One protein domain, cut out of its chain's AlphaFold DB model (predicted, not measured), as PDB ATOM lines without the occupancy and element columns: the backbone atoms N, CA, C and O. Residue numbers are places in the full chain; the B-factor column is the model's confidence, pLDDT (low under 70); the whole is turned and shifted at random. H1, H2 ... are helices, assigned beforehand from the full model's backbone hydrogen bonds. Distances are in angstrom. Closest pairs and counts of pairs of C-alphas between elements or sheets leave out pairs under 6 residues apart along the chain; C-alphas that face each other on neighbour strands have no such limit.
ATOM      1  N   ALA A 116     -12.706 -36.135  49.417       83.00
ATOM      2  CA  ALA A 116     -13.764 -35.165  49.135       83.00
ATOM      3  C   ALA A 116     -14.914 -35.244  50.152       83.00
ATOM      4  O   ALA A 116     -15.341 -34.219  50.682       83.00
ATOM      5  N   ARG A 117     -15.363 -36.462  50.476       83.19
ATOM      6  CA  ARG A 117     -16.385 -36.735  51.497       83.19
ATOM      7  C   ARG A 117     -15.941 -36.253  52.880       83.19
ATOM      8  O   ARG A 117     -16.671 -35.513  53.524       83.19
ATOM      9  N   SER A 118     -14.719 -36.575  53.308       82.06
ATOM     10  CA  SER A 118     -14.177 -36.140  54.605       82.06
ATOM     11  C   SER A 118     -14.054 -34.621  54.727       82.06
ATOM     12  O   SER A 118     -14.250 -34.081  55.811       82.06
ATOM     13  N   ARG A 119     -13.705 -33.924  53.637       84.38
ATOM     14  CA  ARG A 119     -13.630 -32.459  53.607       84.38
ATOM     15  C   ARG A 119     -15.018 -31.862  53.779       84.38
ATOM     16  O   ARG A 119     -15.207 -31.071  54.689       84.38
ATOM     17  N   LEU A 120     -15.989 -32.329  52.992       84.44
ATOM     18  CA  LEU A 120     -17.372 -31.872  53.092       84.44
ATOM     19  C   LEU A 120     -17.940 -32.063  54.502       84.44
ATOM     20  O   LEU A 120     -18.481 -31.119  55.067       84.44
ATOM     21  N   LEU A 121     -17.806 -33.265  55.074       82.38
ATOM     22  CA  LEU A 121     -18.332 -33.567  56.409       82.38
ATOM     23  C   LEU A 121     -17.675 -32.693  57.485       82.38
ATOM     24  O   LEU A 121     -18.376 -32.187  58.356       82.38
ATOM     25  N   ARG A 122     -16.360 -32.442  57.388       81.81
ATOM     26  CA  ARG A 122     -15.666 -31.494  58.273       81.81
ATOM     27  C   ARG A 122     -16.194 -30.073  58.116       81.81
ATOM     28  O   ARG A 122     -16.482 -29.426  59.113       81.81
ATOM     29  N   SER A 123     -16.391 -29.591  56.890       83.19
ATOM     30  CA  SER A 123     -16.951 -28.253  56.662       83.19
ATOM     31  C   SER A 123     -18.373 -28.121  57.206       83.19
ATOM     32  O   SER A 123     -18.690 -27.110  57.824       83.19
ATOM     33  N   VAL A 124     -19.216 -29.146  57.037       82.19
ATOM     34  CA  VAL A 124     -20.563 -29.186  57.633       82.19
ATOM     35  C   VAL A 124     -20.470 -29.139  59.153       82.19
ATOM     36  O   VAL A 124     -21.169 -28.354  59.785       82.19
ATOM     37  N   GLN A 125     -19.583 -29.942  59.739       77.81
ATOM     38  CA  GLN A 125     -19.350 -29.945  61.176       77.81
ATOM     39  C   GLN A 125     -18.922 -28.562  61.677       77.81
ATOM     40  O   GLN A 125     -19.474 -28.108  62.669       77.81
ATOM     41  N   HIS A 126     -18.018 -27.865  60.983       77.38
ATOM     42  CA  HIS A 126     -17.605 -26.506  61.346       77.38
ATOM     43  C   HIS A 126     -18.736 -25.485  61.243       77.38
ATOM     44  O   HIS A 126     -18.876 -24.662  62.140       77.38
ATOM     45  N   LEU A 127     -19.563 -25.544  60.194       78.19
ATOM     46  CA  LEU A 127     -20.743 -24.679  60.073       78.19
ATOM     47  C   LEU A 127     -21.714 -24.901  61.237       78.19
ATOM     48  O   LEU A 127     -22.252 -23.949  61.793       78.19
ATOM     49  N   VAL A 128     -21.893 -26.162  61.627       73.75
ATOM     50  CA  VAL A 128     -22.749 -26.568  62.741       73.75
ATOM     51  C   VAL A 128     -22.196 -26.110  64.093       73.75
ATOM     52  O   VAL A 128     -22.929 -25.546  64.898       73.75
ATOM     53  N   THR A 129     -20.915 -26.361  64.374       70.00
ATOM     54  CA  THR A 129     -20.328 -26.103  65.699       70.00
ATOM     55  C   THR A 129     -19.853 -24.668  65.879       70.00
ATOM     56  O   THR A 129     -19.782 -24.191  67.006       70.00
ATOM     57  N   GLY A 130     -19.472 -24.008  64.786       66.50
ATOM     58  CA  GLY A 130     -18.929 -22.655  64.776       66.50
ATOM     59  C   GLY A 130     -19.996 -21.563  64.756       66.50
ATOM     60  O   GLY A 130     -19.682 -20.419  65.077       66.50
ATOM     61  N   ALA A 131     -21.243 -21.906  64.422       61.31
ATOM     62  CA  ALA A 131     -22.391 -21.013  64.501       61.31
ATOM     63  C   ALA A 131     -22.519 -20.409  65.918       61.31
ATOM     64  O   ALA A 131     -22.784 -21.145  66.875       61.31
ATOM     65  N   PRO A 132     -22.347 -19.083  66.091       53.78
ATOM     66  CA  PRO A 132     -22.430 -18.428  67.390       53.78
ATOM     67  C   PRO A 132     -23.898 -18.333  67.828       53.78
ATOM     68  O   PRO A 132     -24.550 -17.308  67.693       53.78
ATOM     69  N   GLY A 161     -27.184 -23.787  52.290       78.19
ATOM     70  CA  GLY A 161     -28.045 -24.950  52.046       78.19
ATOM     71  C   GLY A 161     -28.013 -25.467  50.600       78.19
ATOM     72  O   GLY A 161     -27.653 -26.628  50.383       78.19
ATOM     73  N   PRO A 162     -28.267 -24.630  49.574       79.12
ATOM     74  CA  PRO A 162     -28.169 -25.051  48.174       79.12
ATOM     75  C   PRO A 162     -26.768 -25.546  47.779       79.12
ATOM     76  O   PRO A 162     -26.631 -26.494  47.001       79.12
ATOM     77  N   HIS A 163     -25.711 -24.936  48.327       78.81
ATOM     78  CA  HIS A 163     -24.326 -25.351  48.096       78.81
ATOM     79  C   HIS A 163     -23.990 -26.662  48.812       78.81
ATOM     80  O   HIS A 163     -23.284 -27.487  48.233       78.81
ATOM     81  N   LEU A 164     -24.527 -26.887  50.015       77.81
ATOM     82  CA  LEU A 164     -24.403 -28.138  50.761       77.81
ATOM     83  C   LEU A 164     -25.065 -29.283  50.012       77.81
ATOM     84  O   LEU A 164     -24.399 -30.279  49.757       77.81
ATOM     85  N   TYR A 165     -26.317 -29.130  49.578       74.94
ATOM     86  CA  TYR A 165     -27.010 -30.159  48.799       74.94
ATOM     87  C   TYR A 165     -26.295 -30.458  47.474       74.94
ATOM     88  O   TYR A 165     -26.139 -31.623  47.103       74.94
ATOM     89  N   ALA A 166     -25.781 -29.437  46.781       75.12
ATOM     90  CA  ALA A 166     -24.998 -29.629  45.559       75.12
ATOM     91  C   ALA A 166     -23.644 -30.327  45.812       75.12
ATOM     92  O   ALA A 166     -23.227 -31.187  45.028       75.12
ATOM     93  N   ALA A 167     -22.952 -29.975  46.901       73.69
ATOM     94  CA  ALA A 167     -21.676 -30.574  47.283       73.69
ATOM     95  C   ALA A 167     -21.853 -32.020  47.769       73.69
ATOM     96  O   ALA A 167     -21.157 -32.920  47.296       73.69
ATOM     97  N   ALA A 168     -22.831 -32.248  48.644       72.25
ATOM     98  CA  ALA A 168     -23.246 -33.549  49.150       72.25
ATOM     99  C   ALA A 168     -23.688 -34.481  48.039       72.25
ATOM    100  O   ALA A 168     -23.262 -35.636  47.999       72.25
ATOM    101  N   GLY A 169     -24.461 -33.944  47.092       69.31
ATOM    102  CA  GLY A 169     -24.872 -34.661  45.908       69.31
ATOM    103  C   GLY A 169     -23.678 -35.374  45.277       69.31
ATOM    104  O   GLY A 169     -23.679 -36.592  45.178       69.31
ATOM    105  N   VAL A 170     -22.601 -34.675  44.943       63.50
ATOM    106  CA  VAL A 170     -21.481 -35.292  44.209       63.50
ATOM    107  C   VAL A 170     -20.425 -35.947  45.102       63.50
ATOM    108  O   VAL A 170     -19.804 -36.921  44.679       63.50
ATOM    109  N   ALA A 171     -20.212 -35.462  46.326       62.53
ATOM    110  CA  ALA A 171     -19.250 -36.074  47.242       62.53
ATOM    111  C   ALA A 171     -19.728 -37.434  47.772       62.53
ATOM    112  O   ALA A 171     -18.903 -38.309  48.035       62.53
ATOM    113  N   ILE A 172     -21.045 -37.617  47.919       61.72
ATOM    114  CA  ILE A 172     -21.604 -38.784  48.604       61.72
ATOM    115  C   ILE A 172     -22.332 -39.716  47.630       61.72
ATOM    116  O   ILE A 172     -22.184 -40.934  47.763       61.72
ATOM    117  N   ARG A 173     -23.053 -39.207  46.612       59.34
ATOM    118  CA  ARG A 173     -24.033 -40.070  45.918       59.34
ATOM    119  C   ARG A 173     -24.137 -40.000  44.393       59.34
ATOM    120  O   ARG A 173     -24.423 -41.021  43.776       59.34
ATOM    121  N   TRP A 174     -23.913 -38.858  43.760       57.44
ATOM    122  CA  TRP A 174     -24.146 -38.685  42.330       57.44
ATOM    123  C   TRP A 174     -22.925 -39.122  41.531       57.44
ATOM    124  O   TRP A 174     -21.846 -38.533  41.606       57.44
ATOM    125  N   GLU A 175     -23.121 -40.159  40.721       59.28
ATOM    126  CA  GLU A 175     -22.217 -40.455  39.628       59.28
ATOM    127  C   GLU A 175     -22.303 -39.326  38.602       59.28
ATOM    128  O   GLU A 175     -23.401 -38.909  38.217       59.28
ATOM    129  N   PRO A 176     -21.166 -38.831  38.116       65.75
ATOM    130  CA  PRO A 176     -19.809 -39.350  38.325       65.75
ATOM    131  C   PRO A 176     -19.099 -38.834  39.597       65.75
ATOM    132  O   PRO A 176     -18.943 -37.629  39.793       65.75
ATOM    133  N   LYS A 177     -18.572 -39.773  40.400       76.38
ATOM    134  CA  LYS A 177     -17.791 -39.503  41.617       76.38
ATOM    135  C   LYS A 177     -16.450 -38.790  41.331       76.38
ATOM    136  O   LYS A 177     -15.876 -38.983  40.249       76.38
ATOM    137  N   PRO A 178     -15.892 -38.030  42.293       78.00
ATOM    138  CA  PRO A 178     -14.580 -37.372  42.181       78.00
ATOM    139  C   PRO A 178     -13.453 -38.308  41.715       78.00
ATOM    140  O   PRO A 178     -12.625 -37.958  40.872       78.00
ATOM    141  N   GLY A 179     -13.442 -39.531  42.233       82.44
ATOM    142  CA  GLY A 179     -12.489 -40.575  41.907       82.44
ATOM    143  C   GLY A 179     -12.591 -41.046  40.461       82.44
ATOM    144  O   GLY A 179     -11.566 -41.235  39.808       82.44
ATOM    145  N   LEU A 180     -13.808 -41.146  39.917       82.81
ATOM    146  CA  LEU A 180     -14.021 -41.441  38.498       82.81
ATOM    147  C   LEU A 180     -13.504 -40.307  37.609       82.81
ATOM    148  O   LEU A 180     -12.910 -40.574  36.565       82.81
ATOM    149  N   ALA A 181     -13.665 -39.049  38.030       84.94
ATOM    150  CA  ALA A 181     -13.085 -37.908  37.327       84.94
ATOM    151  C   ALA A 181     -11.548 -37.960  37.325       84.94
ATOM    152  O   ALA A 181     -10.929 -37.748  36.280       84.94
ATOM    153  N   ALA A 182     -10.932 -38.286  38.465       85.81
ATOM    154  CA  ALA A 182      -9.484 -38.437  38.581       85.81
ATOM    155  C   ALA A 182      -8.950 -39.576  37.696       85.81
ATOM    156  O   ALA A 182      -7.988 -39.377  36.954       85.81
ATOM    157  N   VAL A 183      -9.607 -40.741  37.704       86.50
ATOM    158  CA  VAL A 183      -9.264 -41.875  36.827       86.50
ATOM    159  C   VAL A 183      -9.461 -41.513  35.354       86.50
ATOM    160  O   VAL A 183      -8.604 -41.817  34.526       86.50
ATOM    161  N   GLY A 184     -10.546 -40.815  35.013       86.69
ATOM    162  CA  GLY A 184     -10.801 -40.328  33.658       86.69
ATOM    163  C   GLY A 184      -9.699 -39.391  33.156       86.69
ATOM    164  O   GLY A 184      -9.194 -39.580  32.048       86.69
ATOM    165  N   LEU A 185      -9.265 -38.438  33.988       87.12
ATOM    166  CA  LEU A 185      -8.138 -37.551  33.681       87.12
ATOM    167  C   LEU A 185      -6.821 -38.311  33.547       87.12
ATOM    168  O   LEU A 185      -6.075 -38.047  32.610       87.12
ATOM    169  N   ALA A 186      -6.545 -39.269  34.433       87.69
ATOM    170  CA  ALA A 186      -5.335 -40.084  34.361       87.69
ATOM    171  C   ALA A 186      -5.295 -40.924  33.074       87.69
ATOM    172  O   ALA A 186      -4.274 -40.964  32.387       87.69
ATOM    173  N   ARG A 187      -6.420 -41.540  32.688       87.88
ATOM    174  CA  ARG A 187      -6.553 -42.280  31.423       87.88
ATOM    175  C   ARG A 187      -6.380 -41.368  30.209       87.88
ATOM    176  O   ARG A 187      -5.712 -41.760  29.256       87.88
ATOM    177  N   LEU A 188      -6.959 -40.166  30.236       88.81
ATOM    178  CA  LEU A 188      -6.799 -39.180  29.165       88.81
ATOM    179  C   LEU A 188      -5.341 -38.706  29.057       88.81
ATOM    180  O   LEU A 188      -4.779 -38.738  27.967       88.81
ATOM    181  N   GLY A 189      -4.709 -38.358  30.179       89.12
ATOM    182  CA  GLY A 189      -3.302 -37.961  30.236       89.12
ATOM    183  C   GLY A 189      -2.362 -39.062  29.748       89.12
ATOM    184  O   GLY A 189      -1.498 -38.806  28.920       89.12
ATOM    185  N   SER A 190      -2.586 -40.310  30.166       89.69
ATOM    186  CA  SER A 190      -1.826 -41.481  29.708       89.69
ATOM    187  C   SER A 190      -1.925 -41.688  28.191       89.69
ATOM    188  O   SER A 190      -0.916 -41.945  27.534       89.69
ATOM    189  N   ARG A 191      -3.119 -41.527  27.607       89.88
ATOM    190  CA  ARG A 191      -3.321 -41.622  26.151       89.88
ATOM    191  C   ARG A 191      -2.663 -40.468  25.405       89.88
ATOM    192  O   ARG A 191      -2.035 -40.709  24.380       89.88
ATOM    193  N   ALA A 192      -2.777 -39.246  25.924       88.88
ATOM    194  CA  ALA A 192      -2.129 -38.072  25.349       88.88
ATOM    195  C   ALA A 192      -0.600 -38.214  25.377       88.88
ATOM    196  O   ALA A 192       0.046 -37.984  24.362       88.88
ATOM    197  N   LEU A 193      -0.039 -38.685  26.496       91.25
ATOM    198  CA  LEU A 193       1.388 -38.969  26.637       91.25
ATOM    199  C   LEU A 193       1.843 -40.061  25.663       91.25
ATOM    200  O   LEU A 193       2.866 -39.911  25.008       91.25
ATOM    201  N   THR A 194       1.060 -41.132  25.515       90.44
ATOM    202  CA  THR A 194       1.357 -42.210  24.558       90.44
ATOM    203  C   THR A 194       1.340 -41.697  23.117       90.44
ATOM    204  O   THR A 194       2.263 -41.980  22.363       90.44
ATOM    205  N   ALA A 195       0.324 -40.916  22.734       87.94
ATOM    206  CA  ALA A 195       0.242 -40.322  21.401       87.94
ATOM    207  C   ALA A 195       1.412 -39.358  21.143       87.94
ATOM    208  O   ALA A 195       2.050 -39.448  20.101       87.94
ATOM    209  N   ALA A 196       1.752 -38.502  22.112       89.69
ATOM    210  CA  ALA A 196       2.896 -37.599  22.018       89.69
ATOM    211  C   ALA A 196       4.226 -38.359  21.874       89.69
ATOM    212  O   ALA A 196       5.042 -37.998  21.032       89.69
ATOM    213  N   ALA A 197       4.422 -39.434  22.641       90.62
ATOM    214  CA  ALA A 197       5.620 -40.265  22.580       90.62
ATOM    215  C   ALA A 197       5.751 -40.991  21.227       90.62
ATOM    216  O   ALA A 197       6.840 -41.041  20.656       90.62
ATOM    217  N   VAL A 198       4.640 -41.480  20.663       89.44
ATOM    218  CA  VAL A 198       4.604 -42.056  19.307       89.44
ATOM    219  C   VAL A 198       4.899 -40.997  18.244       89.44
ATOM    220  O   VAL A 198       5.706 -41.249  17.356       89.44
ATOM    221  N   CYS A 199       4.311 -39.802  18.346       86.44
ATOM    222  CA  CYS A 199       4.608 -38.692  17.438       86.44
ATOM    223  C   CYS A 199       6.078 -38.256  17.521       86.44
ATOM    224  O   CYS A 199       6.668 -37.950  16.491       86.44
ATOM    225  N   ALA A 200       6.684 -38.258  18.711       89.62
ATOM    226  CA  ALA A 200       8.104 -37.959  18.889       89.62
ATOM    227  C   ALA A 200       8.999 -39.042  18.264       89.62
ATOM    228  O   ALA A 200       9.953 -38.715  17.560       89.62
ATOM    229  N   GLY A 201       8.654 -40.323  18.447       87.69
ATOM    230  CA  GLY A 201       9.323 -41.434  17.766       87.69
ATOM    231  C   GLY A 201       9.216 -41.323  16.243       87.69
ATOM    232  O   GLY A 201      10.218 -41.444  15.542       87.69
ATOM    233  N   LEU A 202       8.026 -40.996  15.727       84.00
ATOM    234  CA  LEU A 202       7.821 -40.715  14.306       84.00
ATOM    235  C   LEU A 202       8.647 -39.518  13.839       84.00
ATOM    236  O   LEU A 202       9.246 -39.592  12.777       84.00
ATOM    237  N   ALA A 203       8.713 -38.435  14.615       88.69
ATOM    238  CA  ALA A 203       9.465 -37.241  14.243       88.69
ATOM    239  C   ALA A 203      10.970 -37.517  14.128       88.69
ATOM    240  O   ALA A 203      11.622 -36.953  13.253       88.69
ATOM    241  N   ALA A 204      11.505 -38.415  14.961       89.31
ATOM    242  CA  ALA A 204      12.901 -38.836  14.893       89.31
ATOM    243  C   ALA A 204      13.222 -39.652  13.625       89.31
ATOM    244  O   ALA A 204      14.334 -39.567  13.110       89.31
ATOM    245  N   VAL A 205      12.260 -40.424  13.107       86.88
ATOM    246  CA  VAL A 205      12.456 -41.323  11.952       86.88
ATOM    247  C   VAL A 205      12.027 -40.673  10.626       86.88
ATOM    248  O   VAL A 205      12.685 -40.820   9.593       86.88
ATOM    249  N   ALA A 206      10.917 -39.938  10.637       88.38
ATOM    250  CA  ALA A 206      10.329 -39.241   9.500       88.38
ATOM    251  C   ALA A 206       9.561 -37.984   9.963       88.38
ATOM    252  O   ALA A 206       8.345 -38.037  10.173       88.38
ATOM    253  N   PRO A 207      10.239 -36.824  10.051       88.44
ATOM    254  CA  PRO A 207       9.658 -35.576  10.553       88.44
ATOM    255  C   PRO A 207       8.346 -35.185   9.860       88.44
ATOM    256  O   PRO A 207       7.374 -34.815  10.518       88.44
ATOM    257  N   ALA A 208       8.283 -35.335   8.533       86.75
ATOM    258  CA  ALA A 208       7.097 -35.008   7.742       86.75
ATOM    259  C   ALA A 208       5.879 -35.884   8.095       86.75
ATOM    260  O   ALA A 208       4.751 -35.396   8.101       86.75
ATOM    261  N   ALA A 209       6.100 -37.155   8.451       83.25
ATOM    262  CA  ALA A 209       5.038 -38.088   8.827       83.25
ATOM    263  C   ALA A 209       4.491 -37.839  10.245       83.25
ATOM    264  O   ALA A 209       3.448 -38.379  10.601       83.25
ATOM    265  N   ALA A 210       5.166 -37.022  11.063       86.69
ATOM    266  CA  ALA A 210       4.743 -36.715  12.429       86.69
ATOM    267  C   ALA A 210       3.769 -35.524  12.522       86.69
ATOM    268  O   ALA A 210       3.004 -35.433  13.486       86.69
ATOM    269  N   VAL A 211       3.752 -34.632  11.522       88.69
ATOM    270  CA  VAL A 211       2.966 -33.383  11.554       88.69
ATOM    271  C   VAL A 211       1.461 -33.657  11.613       88.69
ATOM    272  O   VAL A 211       0.773 -33.157  12.503       88.69
ATOM    273  N   ALA A 212       0.939 -34.482  10.702       86.50
ATOM    274  CA  ALA A 212      -0.488 -34.802  10.661       86.50
ATOM    275  C   ALA A 212      -0.974 -35.537  11.932       86.50
ATOM    276  O   ALA A 212      -1.967 -35.091  12.516       86.50
ATOM    277  N   PRO A 213      -0.286 -36.579  12.442       82.75
ATOM    278  CA  PRO A 213      -0.600 -37.187  13.735       82.75
ATOM    279  C   PRO A 213      -0.599 -36.203  14.908       82.75
ATOM    280  O   PRO A 213      -1.496 -36.259  15.754       82.75
ATOM    281  N   ALA A 214       0.374 -35.287  14.962       85.38
ATOM    282  CA  ALA A 214       0.462 -34.285  16.020       85.38
ATOM    283  C   ALA A 214      -0.739 -33.327  15.985       85.38
ATOM    284  O   ALA A 214      -1.390 -33.123  17.013       85.38
ATOM    285  N   LEU A 215      -1.095 -32.815  14.802       89.88
ATOM    286  CA  LEU A 215      -2.275 -31.965  14.612       89.88
ATOM    287  C   LEU A 215      -3.577 -32.705  14.944       89.88
ATOM    288  O   LEU A 215      -4.436 -32.155  15.631       89.88
ATOM    289  N   CYS A 216      -3.714 -33.968  14.532       87.06
ATOM    290  CA  CYS A 216      -4.891 -34.780  14.844       87.06
ATOM    291  C   CYS A 216      -5.018 -35.055  16.347       87.06
ATOM    292  O   CYS A 216      -6.114 -34.986  16.904       87.06
ATOM    293  N   THR A 217      -3.895 -35.313  17.022       83.50
ATOM    294  CA  THR A 217      -3.848 -35.504  18.477       83.50
ATOM    295  C   THR A 217      -4.232 -34.218  19.209       83.50
ATOM    296  O   THR A 217      -5.056 -34.256  20.125       83.50
ATOM    297  N   ALA A 218      -3.703 -33.070  18.775       86.88
ATOM    298  CA  ALA A 218      -4.068 -31.763  19.314       86.88
ATOM    299  C   ALA A 218      -5.559 -31.454  19.092       86.88
ATOM    300  O   ALA A 218      -6.245 -31.028  20.021       86.88
ATOM    301  N   GLY A 219      -6.090 -31.746  17.900       87.19
ATOM    302  CA  GLY A 219      -7.510 -31.610  17.579       87.19
ATOM    303  C   GLY A 219      -8.405 -32.496  18.451       87.19
ATOM    304  O   GLY A 219      -9.410 -32.025  18.983       87.19
ATOM    305  N   ALA A 220      -8.023 -33.756  18.677       83.25
ATOM    306  CA  ALA A 220      -8.764 -34.671  19.546       83.25
ATOM    307  C   ALA A 220      -8.744 -34.215  21.012       83.25
ATOM    308  O   ALA A 220      -9.770 -34.272  21.694       83.25
ATOM    309  N   LEU A 221      -7.605 -33.702  21.489       84.62
ATOM    310  CA  LEU A 221      -7.495 -33.111  22.820       84.62
ATOM    311  C   LEU A 221      -8.363 -31.849  22.944       84.62
ATOM    312  O   LEU A 221      -9.075 -31.691  23.935       84.62
ATOM    313  N   ALA A 222      -8.361 -30.984  21.928       86.81
ATOM    314  CA  ALA A 222      -9.203 -29.795  21.885       86.81
ATOM    315  C   ALA A 222     -10.699 -30.152  21.894       86.81
ATOM    316  O   ALA A 222     -11.467 -29.520  22.618       86.81
ATOM    317  N   LEU A 223     -11.118 -31.194  21.165       82.88
ATOM    318  CA  LEU A 223     -12.494 -31.705  21.200       82.88
ATOM    319  C   LEU A 223     -12.886 -32.208  22.593       82.88
ATOM    320  O   LEU A 223     -13.963 -31.857  23.081       82.88
ATOM    321  N   ALA A 224     -12.009 -32.971  23.250       82.50
ATOM    322  CA  ALA A 224     -12.247 -33.459  24.605       82.50
ATOM    323  C   ALA A 224     -12.379 -32.297  25.605       82.50
ATOM    324  O   ALA A 224     -13.318 -32.247  26.404       82.50
ATOM    325  N   LEU A 225     -11.466 -31.323  25.531       83.75
ATOM    326  CA  LEU A 225     -11.396 -30.180  26.446       83.75
ATOM    327  C   LEU A 225     -12.396 -29.062  26.129       83.75
ATOM    328  O   LEU A 225     -12.583 -28.178  26.971       83.75
ATOM    329  N   ARG A 226     -13.054 -29.096  24.963       84.44
ATOM    330  CA  ARG A 226     -13.951 -28.035  24.491       84.44
ATOM    331  C   ARG A 226     -14.961 -27.659  25.583       84.44
ATOM    332  O   ARG A 226     -15.690 -28.537  26.061       84.44
ATOM    333  N   PRO A 227     -15.053 -26.378  25.984       77.12
ATOM    334  CA  PRO A 227     -16.087 -25.937  26.904       77.12
ATOM    335  C   PRO A 227     -17.448 -26.130  26.235       77.12
ATOM    336  O   PRO A 227     -17.667 -25.736  25.089       77.12
ATOM    337  N   TRP A 228     -18.368 -26.782  26.937       68.75
ATOM    338  CA  TRP A 228     -19.728 -26.932  26.442       68.75
ATOM    339  C   TRP A 228     -20.477 -25.616  26.626       68.75
ATOM    340  O   TRP A 228     -20.366 -24.979  27.673       68.75
ATOM    341  N   ARG A 244     -25.227 -36.616  26.479       70.19
ATOM    342  CA  ARG A 244     -25.051 -37.882  25.774       70.19
ATOM    343  C   ARG A 244     -25.243 -37.728  24.260       70.19
ATOM    344  O   ARG A 244     -24.514 -38.346  23.487       70.19
ATOM    345  N   ARG A 245     -26.176 -36.871  23.819       75.00
ATOM    346  CA  ARG A 245     -26.402 -36.573  22.391       75.00
ATOM    347  C   ARG A 245     -25.219 -35.848  21.743       75.00
ATOM    348  O   ARG A 245     -24.771 -36.280  20.683       75.00
ATOM    349  N   GLY A 246     -24.656 -34.829  22.397       72.62
ATOM    350  CA  GLY A 246     -23.454 -34.140  21.899       72.62
ATOM    351  C   GLY A 246     -22.220 -35.050  21.793       72.62
ATOM    352  O   GLY A 246     -21.379 -34.848  20.917       72.62
ATOM    353  N   GLY A 247     -22.148 -36.108  22.610       73.31
ATOM    354  CA  GLY A 247     -21.090 -37.121  22.539       73.31
ATOM    355  C   GLY A 247     -21.033 -37.891  21.212       73.31
ATOM    356  O   GLY A 247     -19.950 -38.293  20.797       73.31
ATOM    357  N   ARG A 248     -22.159 -38.052  20.494       75.62
ATOM    358  CA  ARG A 248     -22.177 -38.777  19.207       75.62
ATOM    359  C   ARG A 248     -21.421 -38.027  18.110       75.62
ATOM    360  O   ARG A 248     -20.645 -38.634  17.382       75.62
ATOM    361  N   VAL A 249     -21.603 -36.708  18.028       80.44
ATOM    362  CA  VAL A 249     -20.895 -35.858  17.053       80.44
ATOM    363  C   VAL A 249     -19.396 -35.846  17.350       80.44
ATOM    364  O   VAL A 249     -18.584 -35.999  16.441       80.44
ATOM    365  N   ALA A 250     -19.024 -35.737  18.629       79.94
ATOM    366  CA  ALA A 250     -17.628 -35.823  19.050       79.94
ATOM    367  C   ALA A 250     -16.997 -37.175  18.677       79.94
ATOM    368  O   ALA A 250     -15.863 -37.200  18.209       79.94
ATOM    369  N   ALA A 251     -17.736 -38.283  18.806       76.56
ATOM    370  CA  ALA A 251     -17.250 -39.608  18.432       76.56
ATOM    371  C   ALA A 251     -16.989 -39.760  16.927       76.56
ATOM    372  O   ALA A 251     -15.973 -40.342  16.546       76.56
ATOM    373  N   VAL A 252     -17.859 -39.205  16.076       83.44
ATOM    374  CA  VAL A 252     -17.650 -39.201  14.617       83.44
ATOM    375  C   VAL A 252     -16.405 -38.387  14.259       83.44
ATOM    376  O   VAL A 252     -15.523 -38.891  13.567       83.44
ATOM    377  N   LEU A 253     -16.279 -37.165  14.788       84.69
ATOM    378  CA  LEU A 253     -15.103 -36.317  14.558       84.69
ATOM    379  C   LEU A 253     -13.810 -36.969  15.073       84.69
ATOM    380  O   LEU A 253     -12.783 -36.916  14.402       84.69
ATOM    381  N   ALA A 254     -13.861 -37.636  16.228       81.81
ATOM    382  CA  ALA A 254     -12.736 -38.391  16.770       81.81
ATOM    383  C   ALA A 254     -12.320 -39.553  15.855       81.81
ATOM    384  O   ALA A 254     -11.127 -39.798  15.697       81.81
ATOM    385  N   GLY A 255     -13.285 -40.242  15.235       79.88
ATOM    386  CA  GLY A 255     -13.029 -41.282  14.237       79.88
ATOM    387  C   GLY A 255     -12.310 -40.745  13.001       79.88
ATOM    388  O   GLY A 255     -11.315 -41.327  12.576       79.88
ATOM    389  N   VAL A 256     -12.750 -39.595  12.478       87.62
ATOM    390  CA  VAL A 256     -12.100 -38.931  11.334       87.62
ATOM    391  C   VAL A 256     -10.660 -38.535  11.673       87.62
ATOM    392  O   VAL A 256      -9.742 -38.852  10.918       87.62
ATOM    393  N   LEU A 257     -10.438 -37.908  12.834       83.25
ATOM    394  CA  LEU A 257      -9.094 -37.534  13.289       83.25
ATOM    395  C   LEU A 257      -8.191 -38.755  13.499       83.25
ATOM    396  O   LEU A 257      -7.011 -38.710  13.164       83.25
ATOM    397  N   ALA A 258      -8.733 -39.851  14.037       80.38
ATOM    398  CA  ALA A 258      -7.986 -41.088  14.237       80.38
ATOM    399  C   ALA A 258      -7.570 -41.728  12.906       80.38
ATOM    400  O   ALA A 258      -6.423 -42.153  12.768       80.38
ATOM    401  N   GLY A 259      -8.472 -41.748  11.918       83.00
ATOM    402  CA  GLY A 259      -8.163 -42.212  10.567       83.00
ATOM    403  C   GLY A 259      -7.070 -41.370   9.907       83.00
ATOM    404  O   GLY A 259      -6.083 -41.914   9.419       83.00
ATOM    405  N   ALA A 260      -7.188 -40.040   9.972       84.44
ATOM    406  CA  ALA A 260      -6.188 -39.122   9.423       84.44
ATOM    407  C   ALA A 260      -4.809 -39.268  10.098       84.44
ATOM    408  O   ALA A 260      -3.785 -39.285   9.412       84.44
ATOM    409  N   ALA A 261      -4.773 -39.444  11.424       80.12
ATOM    410  CA  ALA A 261      -3.535 -39.667  12.175       80.12
ATOM    411  C   ALA A 261      -2.812 -40.961  11.770       80.12
ATOM    412  O   ALA A 261      -1.591 -41.028  11.850       80.12
ATOM    413  N   ALA A 262      -3.546 -41.988  11.341       83.94
ATOM    414  CA  ALA A 262      -2.974 -43.269  10.936       83.94
ATOM    415  C   ALA A 262      -2.563 -43.312   9.462       83.94
ATOM    416  O   ALA A 262      -1.613 -44.007   9.105       83.94
ATOM    417  N   LEU A 263      -3.252 -42.546   8.612       86.69
ATOM    418  CA  LEU A 263      -2.998 -42.521   7.175       86.69
ATOM    419  C   LEU A 263      -1.607 -41.957   6.850       86.69
ATOM    420  O   LEU A 263      -0.915 -42.483   5.987       86.69
ATOM    421  N   SER A 264      -1.171 -40.917   7.565       87.44
ATOM    422  CA  SER A 264       0.133 -40.278   7.339       87.44
ATOM    423  C   SER A 264       1.328 -41.229   7.531       87.44
ATOM    424  O   SER A 264       2.122 -41.353   6.596       87.44
ATOM    425  N   PRO A 265       1.467 -41.954   8.658       80.31
ATOM    426  CA  PRO A 265       2.545 -42.925   8.802       80.31
ATOM    427  C   PRO A 265       2.379 -44.131   7.866       80.31
ATOM    428  O   PRO A 265       3.383 -44.642   7.383       80.31
ATOM    429  N   ALA A 266       1.156 -44.556   7.527       83.69
ATOM    430  CA  ALA A 266       0.948 -45.628   6.545       83.69
ATOM    431  C   ALA A 266       1.452 -45.246   5.139       83.69
ATOM    432  O   ALA A 266       2.118 -46.042   4.480       83.69
ATOM    433  N   LEU A 267       1.196 -44.009   4.700       86.00
ATOM    434  CA  LEU A 267       1.737 -43.480   3.445       86.00
ATOM    435  C   LEU A 267       3.259 -43.297   3.512       86.00
ATOM    436  O   LEU A 267       3.957 -43.600   2.547       86.00
ATOM    437  N   GLY A 268       3.789 -42.860   4.659       82.25
ATOM    438  CA  GLY A 268       5.233 -42.777   4.893       82.25
ATOM    439  C   GLY A 268       5.925 -44.142   4.817       82.25
ATOM    440  O   GLY A 268       7.012 -44.247   4.249       82.25
ATOM    441  N   ALA A 269       5.273 -45.198   5.315       84.88
ATOM    442  CA  ALA A 269       5.791 -46.562   5.282       84.88
ATOM    443  C   ALA A 269       6.014 -47.054   3.845       84.88
ATOM    444  O   ALA A 269       7.019 -47.704   3.569       84.88
ATOM    445  N   ALA A 270       5.122 -46.688   2.918       85.19
ATOM    446  CA  ALA A 270       5.259 -47.023   1.501       85.19
ATOM    447  C   ALA A 270       6.470 -46.339   0.836       85.19
ATOM    448  O   ALA A 270       7.020 -46.868  -0.124       85.19
ATOM    449  N   GLN A 271       6.899 -45.183   1.349       87.88
ATOM    450  CA  GLN A 271       8.034 -44.422   0.811       87.88
ATOM    451  C   GLN A 271       9.382 -44.825   1.426       87.88
ATOM    452  O   GLN A 271      10.427 -44.503   0.863       87.88
ATOM    453  N   ARG A 272       9.381 -45.484   2.593       85.31
ATOM    454  CA  ARG A 272      10.595 -45.829   3.351       85.31
ATOM    455  C   ARG A 272      10.522 -47.256   3.916       85.31
ATOM    456  O   ARG A 272      10.201 -47.415   5.101       85.31
ATOM    457  N   PRO A 273      10.850 -48.286   3.111       83.62
ATOM    458  CA  PRO A 273      10.716 -49.692   3.505       83.62
ATOM    459  C   PRO A 273      11.516 -50.039   4.768       83.62
ATOM    460  O   PRO A 273      11.005 -50.752   5.630       83.62
ATOM    461  N   ASP A 274      12.698 -49.440   4.947       82.56
ATOM    462  CA  ASP A 274      13.583 -49.664   6.105       82.56
ATOM    463  C   ASP A 274      12.936 -49.287   7.449       82.56
ATOM    464  O   ASP A 274      13.316 -49.778   8.508       82.56
ATOM    465  N   THR A 275      11.925 -48.418   7.405       82.81
ATOM    466  CA  THR A 275      11.212 -47.888   8.577       82.81
ATOM    467  C   THR A 275       9.723 -48.238   8.577       82.81
ATOM    468  O   THR A 275       8.990 -47.852   9.489       82.81
ATOM    469  N   ALA A 276       9.264 -48.988   7.569       84.19
ATOM    470  CA  ALA A 276       7.849 -49.244   7.322       84.19
ATOM    471  C   ALA A 276       7.163 -49.934   8.506       84.19
ATOM    472  O   ALA A 276       6.052 -49.563   8.882       84.19
ATOM    473  N   VAL A 277       7.846 -50.886   9.149       84.38
ATOM    474  CA  VAL A 277       7.323 -51.610  10.318       84.38
ATOM    475  C   VAL A 277       7.048 -50.656  11.485       84.38
ATOM    476  O   VAL A 277       5.954 -50.681  12.048       84.38
ATOM    477  N   GLY A 278       7.999 -49.772  11.813       80.50
ATOM    478  CA  GLY A 278       7.844 -48.778  12.881       80.50
ATOM    479  C   GLY A 278       6.734 -47.765  12.586       80.50
ATOM    480  O   GLY A 278       5.960 -47.412  13.476       80.50
ATOM    481  N   MET A 279       6.588 -47.355  11.324       83.94
ATOM    482  CA  MET A 279       5.520 -46.447  10.893       83.94
ATOM    483  C   MET A 279       4.132 -47.100  10.934       83.94
ATOM    484  O   MET A 279       3.183 -46.495  11.434       83.94
ATOM    485  N   LEU A 280       3.993 -48.349  10.482       87.81
ATOM    486  CA  LEU A 280       2.727 -49.084  10.574       87.81
ATOM    487  C   LEU A 280       2.316 -49.312  12.034       87.81
ATOM    488  O   LEU A 280       1.158 -49.090  12.388       87.81
ATOM    489  N   LEU A 281       3.270 -49.668  12.902       85.25
ATOM    490  CA  LEU A 281       3.060 -49.752  14.351       85.25
ATOM    491  C   LEU A 281       2.591 -48.418  14.936       85.25
ATOM    492  O   LEU A 281       1.629 -48.394  15.705       85.25
ATOM    493  N   ALA A 282       3.215 -47.304  14.545       83.69
ATOM    494  CA  ALA A 282       2.789 -45.980  14.978       83.69
ATOM    495  C   ALA A 282       1.333 -45.695  14.575       83.69
ATOM    496  O   ALA A 282       0.542 -45.266  15.416       83.69
ATOM    497  N   GLY A 283       0.952 -45.998  13.329       82.75
ATOM    498  CA  GLY A 283      -0.430 -45.880  12.858       82.75
ATOM    499  C   GLY A 283      -1.406 -46.713  13.695       82.75
ATOM    500  O   GLY A 283      -2.401 -46.183  14.192       82.75
ATOM    501  N   LEU A 284      -1.086 -47.991  13.933       89.81
ATOM    502  CA  LEU A 284      -1.904 -48.906  14.740       89.81
ATOM    503  C   LEU A 284      -2.081 -48.442  16.192       89.81
ATOM    504  O   LEU A 284      -3.146 -48.655  16.771       89.81
ATOM    505  N   ILE A 285      -1.073 -47.797  16.785       86.38
ATOM    506  CA  ILE A 285      -1.152 -47.247  18.147       86.38
ATOM    507  C   ILE A 285      -1.936 -45.923  18.164       86.38
ATOM    508  O   ILE A 285      -2.716 -45.671  19.090       86.38
ATOM    509  N   LEU A 286      -1.765 -45.074  17.148       83.19
ATOM    510  CA  LEU A 286      -2.399 -43.754  17.077       83.19
ATOM    511  C   LEU A 286      -3.918 -43.835  16.904       83.19
ATOM    512  O   LEU A 286      -4.618 -43.078  17.578       83.19
ATOM    513  N   VAL A 287      -4.444 -44.764  16.093       87.94
ATOM    514  CA  VAL A 287      -5.901 -44.928  15.892       87.94
ATOM    515  C   VAL A 287      -6.664 -45.037  17.223       87.94
ATOM    516  O   VAL A 287      -7.501 -44.173  17.510       87.94
ATOM    517  N   PRO A 288      -6.403 -46.045  18.083       87.88
ATOM    518  CA  PRO A 288      -7.137 -46.197  19.330       87.88
ATOM    519  C   PRO A 288      -6.842 -45.061  20.313       87.88
ATOM    520  O   PRO A 288      -7.736 -44.709  21.081       87.88
ATOM    521  N   CYS A 289      -5.641 -44.469  20.312       84.94
ATOM    522  CA  CYS A 289      -5.324 -43.337  21.186       84.94
ATOM    523  C   CYS A 289      -6.136 -42.090  20.822       84.94
ATOM    524  O   CYS A 289      -6.834 -41.554  21.683       84.94
ATOM    525  N   VAL A 290      -6.093 -41.656  19.562       82.19
ATOM    526  CA  VAL A 290      -6.787 -40.452  19.082       82.19
ATOM    527  C   VAL A 290      -8.302 -40.621  19.194       82.19
ATOM    528  O   VAL A 290      -8.978 -39.741  19.731       82.19
ATOM    529  N   TYR A 291      -8.833 -41.787  18.811       83.19
ATOM    530  CA  TYR A 291     -10.262 -42.079  18.949       83.19
ATOM    531  C   TYR A 291     -10.720 -41.992  20.410       83.19
ATOM    532  O   TYR A 291     -11.705 -41.327  20.741       83.19
ATOM    533  N   ARG A 292      -9.978 -42.633  21.319       84.81
ATOM    534  CA  ARG A 292     -10.296 -42.653  22.753       84.81
ATOM    535  C   ARG A 292     -10.048 -41.318  23.458       84.81
ATOM    536  O   ARG A 292     -10.597 -41.117  24.541       84.81
ATOM    537  N   LEU A 293      -9.205 -40.445  22.906       81.38
ATOM    538  CA  LEU A 293      -9.049 -39.062  23.366       81.38
ATOM    539  C   LEU A 293     -10.281 -38.242  22.982       81.38
ATOM    540  O   LEU A 293     -10.902 -37.649  23.856       81.38
ATOM    541  N   GLY A 294     -10.684 -38.272  21.708       73.56
ATOM    542  CA  GLY A 294     -11.822 -37.484  21.224       73.56
ATOM    543  C   GLY A 294     -13.190 -37.955  21.740       73.56
ATOM    544  O   GLY A 294     -14.132 -37.169  21.789       73.56
ATOM    545  N   THR A 295     -13.297 -39.213  22.182       77.00
ATOM    546  CA  THR A 295     -14.504 -39.783  22.817       77.00
ATOM    547  C   THR A 295     -14.473 -39.754  24.344       77.00
ATOM    548  O   THR A 295     -15.400 -40.254  24.983       77.00
ATOM    549  N   ALA A 296     -13.420 -39.202  24.958       78.75
ATOM    550  CA  ALA A 296     -13.304 -39.184  26.408       78.75
ATOM    551  C   ALA A 296     -14.452 -38.383  27.036       78.75
ATOM    552  O   ALA A 296     -14.575 -37.171  26.841       78.75
ATOM    553  N   ASP A 297     -15.275 -39.061  27.833       76.00
ATOM    554  CA  ASP A 297     -16.350 -38.406  28.560       76.00
ATOM    555  C   ASP A 297     -15.790 -37.627  29.761       76.00
ATOM    556  O   ASP A 297     -15.538 -38.166  30.841       76.00
ATOM    557  N   LEU A 298     -15.594 -36.322  29.568       80.12
ATOM    558  CA  LEU A 298     -15.195 -35.398  30.631       80.12
ATOM    559  C   LEU A 298     -16.377 -34.905  31.477       80.12
ATOM    560  O   LEU A 298     -16.200 -34.001  32.298       80.12
ATOM    561  N   THR A 299     -17.575 -35.477  31.325       75.81
ATOM    562  CA  THR A 299     -18.737 -35.152  32.167       75.81
ATOM    563  C   THR A 299     -18.407 -35.358  33.644       75.81
ATOM    564  O   THR A 299     -18.720 -34.486  34.454       75.81
ATOM    565  N   ALA A 300     -17.643 -36.408  33.968       75.81
ATOM    566  CA  ALA A 300     -17.067 -36.633  35.295       75.81
ATOM    567  C   ALA A 300     -16.257 -35.465  35.829       75.81
ATOM    568  O   ALA A 300     -16.537 -34.928  36.899       75.81
ATOM    569  N   VAL A 301     -15.298 -35.011  35.037       82.62
ATOM    570  CA  VAL A 301     -14.412 -33.908  35.402       82.62
ATOM    571  C   VAL A 301     -15.179 -32.603  35.561       82.62
ATOM    572  O   VAL A 301     -14.879 -31.808  36.448       82.62
ATOM    573  N   ARG A 302     -16.174 -32.362  34.709       82.19
ATOM    574  CA  ARG A 302     -16.975 -31.136  34.744       82.19
ATOM    575  C   ARG A 302     -17.897 -31.092  35.953       82.19
ATOM    576  O   ARG A 302     -17.930 -30.060  36.617       82.19
ATOM    577  N   HIS A 303     -18.586 -32.194  36.252       77.12
ATOM    578  CA  HIS A 303     -19.366 -32.314  37.482       77.12
ATOM    579  C   HIS A 303     -18.476 -32.124  38.699       77.12
ATOM    580  O   HIS A 303     -18.766 -31.262  39.520       77.12
ATOM    581  N   TRP A 304     -17.334 -32.810  38.738       80.81
ATOM    582  CA  TRP A 304     -16.365 -32.640  39.810       80.81
ATOM    583  C   TRP A 304     -15.910 -31.185  39.975       80.81
ATOM    584  O   TRP A 304     -15.881 -30.684  41.091       80.81
ATOM    585  N   ARG A 305     -15.607 -30.462  38.889       85.62
ATOM    586  CA  ARG A 305     -15.239 -29.035  38.960       85.62
ATOM    587  C   ARG A 305     -16.369 -28.161  39.499       85.62
ATOM    588  O   ARG A 305     -16.094 -27.257  40.280       85.62
ATOM    589  N   ALA A 306     -17.610 -28.392  39.071       81.25
ATOM    590  CA  ALA A 306     -18.761 -27.645  39.575       81.25
ATOM    591  C   ALA A 306     -18.950 -27.898  41.076       81.25
ATOM    592  O   ALA A 306     -18.992 -26.956  41.859       81.25
ATOM    593  N   THR A 307     -18.945 -29.164  41.489       77.31
ATOM    594  CA  THR A 307     -19.019 -29.574  42.895       77.31
ATOM    595  C   THR A 307     -17.889 -29.014  43.720       77.31
ATOM    596  O   THR A 307     -18.139 -28.514  44.805       77.31
ATOM    597  N   ARG A 308     -16.657 -29.058  43.213       84.62
ATOM    598  CA  ARG A 308     -15.501 -28.509  43.909       84.62
ATOM    599  C   ARG A 308     -15.701 -27.027  44.219       84.62
ATOM    600  O   ARG A 308     -15.374 -26.623  45.319       84.62
ATOM    601  N   ARG A 309     -16.312 -26.243  43.323       87.19
ATOM    602  CA  ARG A 309     -16.658 -24.837  43.612       87.19
ATOM    603  C   ARG A 309     -17.721 -24.705  44.703       87.19
ATOM    604  O   ARG A 309     -17.635 -23.788  45.511       87.19
ATOM    605  N   HIS A 310     -18.721 -25.591  44.726       84.81
ATOM    606  CA  HIS A 310     -19.706 -25.622  45.812       84.81
ATOM    607  C   HIS A 310     -19.050 -26.015  47.139       84.81
ATOM    608  O   HIS A 310     -19.276 -25.335  48.130       84.81
ATOM    609  N   LEU A 311     -18.177 -27.027  47.146       84.75
ATOM    610  CA  LEU A 311     -17.396 -27.425  48.315       84.75
ATOM    611  C   LEU A 311     -16.489 -26.286  48.795       84.75
ATOM    612  O   LEU A 311     -16.523 -25.956  49.966       84.75
TER     613      LEU A 311
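What this domain is: This is residues 116 to 132, 161 to 228 and 244 to 311 of the 468 residues of an uncharacterized protein of Sinosporangium album (UniProt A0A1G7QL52). Four long helices, H3, H4, H5 and H6, make a bundle, and a smaller, looser group of H1, H2 and H7 continues from one end of it to make a rod. Residues 125 to 132, of which 125 to 130 belong to H1, stick out at the far end of that group. The printed part has 153 residues with seven named helices, H1 to H7 in chain order, and no named strand: all helix. It is loose, with a radius of gyration of the C-alphas of 21.1 A, and spans 78 by 30 by 19 A.

Where its parts are: H3, residues 178 to 205, measures 40.7 A from first to last C-alpha and begins at C-alpha 178, (-14.580, -37.372, 42.181). H5, residues 244 to 271, measures 42.0 A, and H6, residues 273 to 294, 31.2 A. H4 is residues 207 to 225, H1 116 to 130, H2 161 to 173. H7, residues 299 to 311, ends at C-alpha 311, (-17.396, -27.425, 48.315).

How they stand to each other: H3 to H6 form an up-and-down bundle, each helix running against the one before. H5 and H6 are a helical hairpin at a shallow tilt of 7 degrees; their closest C-alphas, of Ala 269 and Ala 276, are 3.9 A apart. H4 touches H5, the closest C-alphas being those of Pro 213 and Ala 261, 4.1 A. H3 touches H7 with residues 178 to 185 alone, closest at the C-alphas of Ala 181 and Val 301, 4.6 A. H1, H2 and H7 form another up-and-down bundle. H2 touches H7 at a steep tilt of 44 degrees, with the C-alphas of His 163 and His 310 closest, 5.2 A. Every O i to N i+4 pair is within hydrogen-bond range in H1, H3 and H7, against 8 of 9 in H2, 12 of 15 in H4, 19 of 24 in H5 and 15 of 18 in H6.

The domain as a whole: The C-alphas farthest apart, of Pro 132 and Pro 273, are 78.5 A apart. Residues 133 to 160 and 229 to 243 are not printed, with C-alpha gaps of 17.6 A and 12.2 A. The links printed whole are tight. Confidence is under 70 at residues 130 to 132, 169 to 176 and 228.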